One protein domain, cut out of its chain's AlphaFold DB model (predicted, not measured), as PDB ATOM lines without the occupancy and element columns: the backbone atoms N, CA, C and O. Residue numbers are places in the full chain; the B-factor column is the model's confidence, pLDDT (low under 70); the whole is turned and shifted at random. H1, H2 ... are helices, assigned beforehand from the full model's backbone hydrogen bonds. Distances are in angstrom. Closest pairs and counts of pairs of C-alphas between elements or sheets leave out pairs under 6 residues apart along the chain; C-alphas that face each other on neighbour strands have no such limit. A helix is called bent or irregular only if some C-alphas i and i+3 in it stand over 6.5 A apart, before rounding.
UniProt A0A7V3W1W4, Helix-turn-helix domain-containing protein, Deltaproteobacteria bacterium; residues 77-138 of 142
ATOM      1  N   TRP A  77     -42.396 -47.925   4.228       87.00
ATOM      2  CA  TRP A  77     -43.104 -48.639   3.160       87.00
ATOM      3  C   TRP A  77     -42.215 -49.677   2.465       87.00
ATOM      4  O   TRP A  77     -42.698 -50.751   2.136       87.00
ATOM      5  N   GLU A  78     -40.915 -49.416   2.300       86.75
ATOM      6  CA  GLU A  78     -39.962 -50.397   1.760       86.75
ATOM      7  C   GLU A  78     -39.782 -51.574   2.720       86.75
ATOM      8  O   GLU A  78     -39.733 -52.729   2.305       86.75
ATOM      9  N   TYR A  79     -39.719 -51.296   4.023       87.50
ATOM     10  CA  TYR A  79     -39.650 -52.335   5.041       87.50
ATOM     11  C   TYR A  79     -40.892 -53.233   5.013       87.50
ATOM     12  O   TYR A  79     -40.741 -54.454   4.977       87.50
ATOM     13  N   PHE A  80     -42.090 -52.642   4.973       84.12
ATOM     14  CA  PHE A  80     -43.351 -53.385   4.974       84.12
ATOM     15  C   PHE A  80     -43.705 -54.016   3.617       84.12
ATOM     16  O   PHE A  80     -44.439 -55.000   3.589       84.12
ATOM     17  N   SER A  81     -43.160 -53.514   2.503       75.56
ATOM     18  CA  SER A  81     -43.309 -54.149   1.186       75.56
ATOM     19  C   SER A  81     -42.389 -55.360   1.011       75.56
ATOM     20  O   SER A  81     -42.664 -56.241   0.191       75.56
ATOM     21  N   THR A  82     -41.304 -55.463   1.792       65.94
ATOM     22  CA  THR A  82     -40.474 -56.669   1.776       65.94
ATOM     23  C   THR A  82     -41.204 -57.827   2.460       65.94
ATOM     24  O   THR A  82     -41.563 -57.748   3.632       65.94
ATOM     25  N   GLY A  83     -41.377 -58.946   1.747       54.69
ATOM     26  CA  GLY A  83     -42.137 -60.138   2.175       54.69
ATOM     27  C   GLY A  83     -41.663 -60.862   3.451       54.69
ATOM     28  O   GLY A  83     -42.090 -61.981   3.717       54.69
ATOM     29  N   PHE A  84     -40.780 -60.253   4.245       51.19
ATOM     30  CA  PHE A  84     -40.436 -60.691   5.597       51.19
ATOM     31  C   PHE A  84     -41.487 -60.281   6.633       51.19
ATOM     32  O   PHE A  84     -41.656 -60.971   7.637       51.19
ATOM     33  N   THR A  85     -42.219 -59.195   6.395       56.19
ATOM     34  CA  THR A  85     -43.403 -58.856   7.180       56.19
ATOM     35  C   THR A  85     -44.624 -59.248   6.362       56.19
ATOM     36  O   THR A  85     -44.960 -58.569   5.402       56.19
ATOM     37  N   ARG A  86     -45.365 -60.297   6.752       49.50
ATOM     38  CA  ARG A  86     -46.726 -60.568   6.216       49.50
ATOM     39  C   ARG A  86     -47.745 -59.459   6.560       49.50
ATOM     40  O   ARG A  86     -48.948 -59.670   6.510       49.50
ATOM     41  N   ARG A  87     -47.261 -58.303   7.005       60.12
ATOM     42  CA  ARG A  87     -48.021 -57.155   7.467       60.12
ATOM     43  C   ARG A  87     -47.659 -56.034   6.508       60.12
ATOM     44  O   ARG A  87     -46.544 -55.523   6.579       60.12
ATOM     45  N   GLY A  88     -48.570 -55.723   5.590       63.38
ATOM     46  CA  GLY A  88     -48.503 -54.460   4.867       63.38
ATOM     47  C   GLY A  88     -48.564 -53.297   5.858       63.38
ATOM     48  O   GLY A  88     -48.911 -53.476   7.032       63.38
ATOM     49  N   SER A  89     -48.217 -52.101   5.396       69.62
ATOM     50  CA  SER A  89     -48.506 -50.886   6.155       69.62
ATOM     51  C   SER A  89     -49.997 -50.862   6.524       69.62
ATOM     52  O   SER A  89     -50.842 -51.231   5.715       69.62
ATOM     53  N   ALA A  90     -50.344 -50.430   7.740       73.50
ATOM     54  CA  ALA A  90     -51.732 -50.424   8.228       73.50
ATOM     55  C   ALA A  90     -52.599 -49.283   7.635       73.50
ATOM     56  O   ALA A  90     -53.502 -48.786   8.303       73.50
ATOM     57  N   HIS A  91     -52.262 -48.818   6.433       76.25
ATOM     58  CA  HIS A  91     -52.871 -47.701   5.711       76.25
ATOM     59  C   HIS A  91     -52.479 -47.771   4.230       76.25
ATOM     60  O   HIS A  91     -51.576 -48.532   3.866       76.25
ATOM     61  N   ASP A  92     -53.137 -46.958   3.407       81.06
ATOM     62  CA  ASP A  92     -52.759 -46.779   2.012       81.06
ATOM     63  C   ASP A  92     -51.486 -45.921   1.915       81.06
ATOM     64  O   ASP A  92     -51.467 -44.749   2.298       81.06
ATOM     65  N   CYS A  93     -50.397 -46.522   1.432       82.06
ATOM     66  CA  CYS A  93     -49.139 -45.809   1.232       82.06
ATOM     67  C   CYS A  93     -49.229 -44.783   0.093       82.06
ATOM     68  O   CYS A  93     -48.470 -43.818   0.128       82.06
ATOM     69  N   ASP A  94     -50.129 -44.963  -0.878       81.50
ATOM     70  CA  ASP A  94     -50.235 -44.080  -2.045       81.50
ATOM     71  C   ASP A  94     -50.864 -42.728  -1.689       81.50
ATOM     72  O   ASP A  94     -50.669 -41.758  -2.414       81.50
ATOM     73  N   GLN A  95     -51.555 -42.627  -0.551       79.50
ATOM     74  CA  GLN A  95     -52.076 -41.369   0.005       79.50
ATOM     75  C   GLN A  95     -51.269 -40.877   1.223       79.50
ATOM     76  O   GLN A  95     -51.592 -39.871   1.846       79.50
ATOM     77  N   CYS A  96     -50.181 -41.563   1.582       82.00
ATOM     78  CA  CYS A  96     -49.438 -41.282   2.806       82.00
ATOM     79  C   CYS A  96     -48.414 -40.153   2.627       82.00
ATOM     80  O   CYS A  96     -47.436 -40.304   1.887       82.00
ATOM     81  N   LEU A  97     -48.538 -39.061   3.393       84.06
ATOM     82  CA  LEU A  97     -47.577 -37.947   3.367       84.06
ATOM     83  C   LEU A  97     -46.126 -38.404   3.593       84.06
ATOM     84  O   LEU A  97     -45.218 -37.881   2.960       84.06
ATOM     85  N   VAL A  98     -45.898 -39.403   4.453       87.81
ATOM     86  CA  VAL A  98     -44.555 -39.958   4.714       87.81
ATOM     87  C   VAL A  98     -43.933 -40.551   3.447       87.81
ATOM     88  O   VAL A  98     -42.726 -40.413   3.240       87.81
ATOM     89  N   MET A  99     -44.740 -41.216   2.616       87.31
ATOM     90  CA  MET A  99     -44.306 -41.831   1.359       87.31
ATOM     91  C   MET A  99     -44.012 -40.753   0.313       87.31
ATOM     92  O   MET A  99     -42.904 -40.712  -0.225       87.31
ATOM     93  N   HIS A 100     -44.940 -39.811   0.128       87.25
ATOM     94  CA  HIS A 100     -44.786 -38.679  -0.795       87.25
ATOM     95  C   HIS A 100     -43.598 -37.780  -0.447       87.25
ATOM     96  O   HIS A 100     -42.814 -37.410  -1.321       87.25
ATOM     97  N   SER A 101     -43.402 -37.480   0.838       89.50
ATOM     98  CA  SER A 101     -42.289 -36.655   1.318       89.50
ATOM     99  C   SER A 101     -40.968 -37.420   1.420       89.50
ATOM    100  O   SER A 101     -39.955 -36.850   1.826       89.50
ATOM    101  N   LYS A 102     -40.985 -38.730   1.154       90.69
ATOM    102  CA  LYS A 102     -39.864 -39.653   1.346       90.69
ATOM    103  C   LYS A 102     -39.222 -39.554   2.737       90.69
ATOM    104  O   LYS A 102     -38.002 -39.592   2.891       90.69
ATOM    105  N   ALA A 103     -40.042 -39.390   3.774       90.88
ATOM    106  CA  ALA A 103     -39.534 -39.198   5.123       90.88
ATOM    107  C   ALA A 103     -39.074 -40.522   5.735       90.88
ATOM    108  O   ALA A 103     -39.866 -41.415   6.035       90.88
ATOM    109  N   LEU A 104     -37.774 -40.615   6.008       91.31
ATOM    110  CA  LEU A 104     -37.196 -41.766   6.693       91.31
ATOM    111  C   LEU A 104     -37.668 -41.862   8.159       91.31
ATOM    112  O   LEU A 104     -37.945 -42.943   8.676       91.31
ATOM    113  N   ARG A 105     -37.820 -40.714   8.831       92.56
ATOM    114  CA  ARG A 105     -38.340 -40.611  10.203       92.56
ATOM    115  C   ARG A 105     -39.862 -40.457  10.199       92.56
ATOM    116  O   ARG A 105     -40.386 -39.404  10.552       92.56
ATOM    117  N   CYS A 106     -40.571 -41.519   9.815       89.38
ATOM    118  CA  CYS A 106     -42.035 -41.508   9.691       89.38
ATOM    119  C   CYS A 106     -42.770 -41.012  10.955       89.38
ATOM    120  O   CYS A 106     -43.795 -40.343  10.852       89.38
ATOM    121  N   TYR A 107     -42.217 -41.270  12.148       89.19
ATOM    122  CA  TYR A 107     -42.796 -40.859  13.432       89.19
ATOM    123  C   TYR A 107     -42.846 -39.335  13.641       89.19
ATOM    124  O   TYR A 107     -43.690 -38.871  14.398       89.19
ATOM    125  N   LEU A 108     -41.989 -38.553  12.968       88.19
ATOM    126  CA  LEU A 108     -42.002 -37.086  13.069       88.19
ATOM    127  C   LEU A 108     -43.164 -36.455  12.295       88.19
ATOM    128  O   LEU A 108     -43.644 -35.387  12.668       88.19
ATOM    129  N   LEU A 109     -43.611 -37.110  11.221       85.50
ATOM    130  CA  LEU A 109     -44.682 -36.605  10.360       85.50
ATOM    131  C   LEU A 109     -46.048 -37.205  10.682       85.50
ATOM    132  O   LEU A 109     -47.058 -36.621  10.305       85.50
ATOM    133  N   ARG A 110     -46.099 -38.323  11.416       76.25
ATOM    134  CA  ARG A 110     -47.349 -38.997  11.796       76.25
ATOM    135  C   ARG A 110     -48.377 -38.066  12.448       76.25
ATOM    136  O   ARG A 110     -49.559 -38.233  12.207       76.25
ATOM    137  N   TYR A 111     -47.937 -37.121  13.279       69.88
ATOM    138  CA  TYR A 111     -48.823 -36.203  14.010       69.88
ATOM    139  C   TYR A 111     -49.026 -34.856  13.300       69.88
ATOM    140  O   TYR A 111     -49.558 -33.918  13.884       69.88
ATOM    141  N   ARG A 112     -48.533 -34.721  12.062       72.00
ATOM    142  CA  ARG A 112     -48.629 -33.493  11.253       72.00
ATOM    143  C   ARG A 112     -49.612 -33.625  10.090       72.00
ATOM    144  O   ARG A 112     -49.802 -32.674   9.344       72.00
ATOM    145  N   THR A 113     -50.210 -34.797   9.924       63.84
ATOM    146  CA  THR A 113     -51.231 -35.095   8.918       63.84
ATOM    147  C   THR A 113     -52.610 -34.668   9.413       63.84
ATOM    148  O   THR A 113     -52.940 -34.851  10.581       63.84
ATOM    149  N   ILE A 114     -53.408 -34.107   8.508       58.59
ATOM    150  CA  ILE A 114     -54.679 -33.436   8.814       58.59
ATOM    151  C   ILE A 114     -55.849 -34.437   8.943       58.59
ATOM    152  O   ILE A 114     -56.878 -34.092   9.515       58.59
ATOM    153  N   GLN A 115     -55.700 -35.679   8.457       62.72
ATOM    154  CA  GLN A 115     -56.748 -36.709   8.484       62.72
ATOM    155  C   GLN A 115     -56.221 -38.080   8.945       62.72
ATOM    156  O   GLN A 115     -55.113 -38.487   8.592       62.72
ATOM    157  N   ASP A 116     -57.040 -38.812   9.709       58.84
ATOM    158  CA  ASP A 116     -56.698 -40.123  10.290       58.84
ATOM    159  C   ASP A 116     -56.516 -41.237   9.243       58.84
ATOM    160  O   ASP A 116     -55.797 -42.210   9.496       58.84
ATOM    161  N   SER A 117     -57.137 -41.109   8.062       58.16
ATOM    162  CA  SER A 117     -57.076 -42.101   6.976       58.16
ATOM    163  C   SER A 117     -55.678 -42.278   6.381       58.16
ATOM    164  O   SER A 117     -55.341 -43.385   5.957       58.16
ATOM    165  N   ASP A 118     -54.853 -41.228   6.421       68.56
ATOM    166  CA  ASP A 118     -53.582 -41.154   5.683       68.56
ATOM    167  C   ASP A 118     -52.371 -41.492   6.563       68.56
ATOM    168  O   ASP A 118     -51.210 -41.387   6.152       68.56
ATOM    169  N   THR A 119     -52.630 -41.909   7.806       73.62
ATOM    170  CA  THR A 119     -51.596 -42.206   8.795       73.62
ATOM    171  C   THR A 119     -51.446 -43.690   9.060       73.62
ATOM    172  O   THR A 119     -52.383 -44.485   9.011       73.62
ATOM    173  N   CYS A 120     -50.225 -44.080   9.422       81.38
ATOM    174  CA  CYS A 120     -49.972 -45.431   9.890       81.38
ATOM    175  C   CYS A 120     -50.743 -45.710  11.187       81.38
ATOM    176  O   CYS A 120     -50.419 -45.155  12.234       81.38
ATOM    177  N   LYS A 121     -51.702 -46.642  11.135       81.31
ATOM    178  CA  LYS A 121     -52.534 -47.032  12.288       81.31
ATOM    179  C   LYS A 121     -51.782 -47.826  13.366       81.31
ATOM    180  O   LYS A 121     -52.246 -47.944  14.493       81.31
ATOM    181  N   THR A 122     -50.604 -48.373  13.066       84.69
ATOM    182  CA  THR A 122     -49.789 -49.118  14.046       84.69
ATOM    183  C   THR A 122     -49.117 -48.162  15.025       84.69
ATOM    184  O   THR A 122     -48.405 -47.274  14.571       84.69
ATOM    185  N   SER A 123     -49.275 -48.333  16.345       87.06
ATOM    186  CA  SER A 123     -48.545 -47.534  17.354       87.06
ATOM    187  C   SER A 123     -47.027 -47.575  17.123       87.06
ATOM    188  O   SER A 123     -46.474 -48.611  16.753       87.06
ATOM    189  N   CYS A 124     -46.342 -46.444  17.329       87.88
ATOM    190  CA  CYS A 124     -44.887 -46.363  17.181       87.88
ATOM    191  C   CYS A 124     -44.145 -47.280  18.167       87.88
ATOM    192  O   CYS A 124     -43.108 -47.830  17.800       87.88
ATOM    193  N   GLU A 125     -44.708 -47.507  19.355       86.31
ATOM    194  CA  GLU A 125     -44.156 -48.391  20.394       86.31
ATOM    195  C   GLU A 125     -44.157 -49.864  19.966       86.31
ATOM    196  O   GLU A 125     -43.219 -50.610  20.243       86.31
ATOM    197  N   THR A 126     -45.184 -50.288  19.225       88.44
ATOM    198  CA  THR A 126     -45.347 -51.677  18.768       88.44
ATOM    199  C   THR A 126     -44.970 -51.876  17.297       88.44
ATOM    200  O   THR A 126     -45.080 -52.981  16.756       88.44
ATOM    201  N   CYS A 127     -44.484 -50.824  16.632       87.75
ATOM    202  CA  CYS A 127     -44.170 -50.816  15.209       87.75
ATOM    203  C   CYS A 127     -42.934 -51.680  14.894       87.75
ATOM    204  O   CYS A 127     -41.830 -51.348  15.331       87.75
ATOM    205  N   PRO A 128     -43.042 -52.740  14.065       89.25
ATOM    206  CA  PRO A 128     -41.898 -53.596  13.737       89.25
ATOM    207  C   PRO A 128     -40.740 -52.847  13.056       89.25
ATOM    208  O   PRO A 128     -39.574 -53.168  13.294       89.25
ATOM    209  N   TYR A 129     -41.059 -51.823  12.253       89.75
ATOM    210  CA  TYR A 129     -40.074 -50.954  11.608       89.75
ATOM    211  C   TYR A 129     -39.255 -50.160  12.635       89.75
ATOM    212  O   TYR A 129     -38.025 -50.225  12.618       89.75
ATOM    213  N   LEU A 130     -39.919 -49.473  13.572       91.12
ATOM    214  CA  LEU A 130     -39.246 -48.698  14.622       91.12
ATOM    215  C   LEU A 130     -38.585 -49.594  15.672       91.12
ATOM    216  O   LEU A 130     -37.507 -49.267  16.148       91.12
ATOM    217  N   ARG A 131     -39.125 -50.782  15.952       91.25
ATOM    218  CA  ARG A 131     -38.433 -51.774  16.786       91.25
ATOM    219  C   ARG A 131     -37.091 -52.193  16.181       91.25
ATOM    220  O   ARG A 131     -36.122 -52.386  16.906       91.25
ATOM    221  N   LYS A 132     -37.018 -52.336  14.851       89.81
ATOM    222  CA  LYS A 132     -35.789 -52.749  14.154       89.81
ATOM    223  C   LYS A 132     -34.815 -51.594  13.913       89.81
ATOM    224  O   LYS A 132     -33.608 -51.783  14.045       89.81
ATOM    225  N   TYR A 133     -35.314 -50.425  13.515       92.56
ATOM    226  CA  TYR A 133     -34.478 -49.312  13.051       92.56
ATOM    227  C   TYR A 133     -34.567 -48.048  13.905       92.56
ATOM    228  O   TYR A 133     -33.787 -47.127  13.683       92.56
ATOM    229  N   GLY A 134     -35.446 -47.998  14.904       92.25
ATOM    230  CA  GLY A 134     -35.718 -46.810  15.716       92.25
ATOM    231  C   GLY A 134     -34.461 -46.197  16.320       92.25
ATOM    232  O   GLY A 134     -34.224 -45.010  16.127       92.25
ATOM    233  N   ARG A 135     -33.574 -47.017  16.902       90.81
ATOM    234  CA  ARG A 135     -32.280 -46.547  17.430       90.81
ATOM    235  C   ARG A 135     -31.434 -45.823  16.375       90.81
ATOM    236  O   ARG A 135     -30.865 -44.781  16.666       90.81
ATOM    237  N   LYS A 136     -31.372 -46.345  15.144       91.56
ATOM    238  CA  LYS A 136     -30.642 -45.703  14.031       91.56
ATOM    239  C   LYS A 136     -31.332 -44.433  13.539       91.56
ATOM    240  O   LYS A 136     -30.674 -43.535  13.029       91.56
ATOM    241  N   LEU A 137     -32.652 -44.375  13.671       91.88
ATOM    242  CA  LEU A 137     -33.462 -43.232  13.264       91.88
ATOM    243  C   LEU A 137     -33.527 -42.129  14.325       91.88
ATOM    244  O   LEU A 137     -34.022 -41.052  14.006       91.88
ATOM    245  N   GLY A 138     -33.009 -42.359  15.536       91.12
ATOM    246  CA  GLY A 138     -33.130 -41.430  16.663       91.12
ATOM    247  C   GLY A 138     -34.504 -41.468  17.339       91.12
ATOM    248  O   GLY A 138     -34.901 -40.496  17.972       91.12
TER     249      GLY A 138
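What this domain is: This is residues 77 to 138 of the 142 residues of the protein "Helix-turn-helix domain-containing protein" of Deltaproteobacteria bacterium (UniProt A0A7V3W1W4). This domain has little regular structure: four short helices sit at the corners of a rough square, H4, H1, H2, H3 in turn, and most of two long loops, residues 82 to 96 and 110 to 127, covers one side of it. The printed part has 62 residues, 23 in named helices, in the order H1, H2, H3, H4, with no named strand: all helix. It is compact and rounded, radius of gyration of the C-alphas 11.0 A, spans 29 by 25 by 19 A.

How they stand to each other: Start at H4, residues 128 to 137, irregular, with C-alphas 132 and 135 7.8 A apart. It is close but not clearly touching H1, residues 77 to 81; the closest C-alphas, of Tyr 79 and Tyr 129, are 6.7 A apart. H3, residues 106 to 109, and H4 are near each other. H3 only just touches H2, residues 97 to 100, with 3 pairs of C-alphas within 8 A, closest Val 98 and Cys 106 at 5.8 A. Every O i to N i+4 pair is within hydrogen-bond range in H1, 4 of 6 in H4; H2 and H3 are too short for one.

Where its parts are: Find C-alpha 77, where H1 begins, at (-43.104, -48.639, 3.160). H4 runs 13.4 A to C-alpha 137 at (-33.462, -43.232, 13.264).

The domain as a whole: The printed part has no cut. Look for pLDDT under 70 at residues 82 to 89, 111 and 113 to 118.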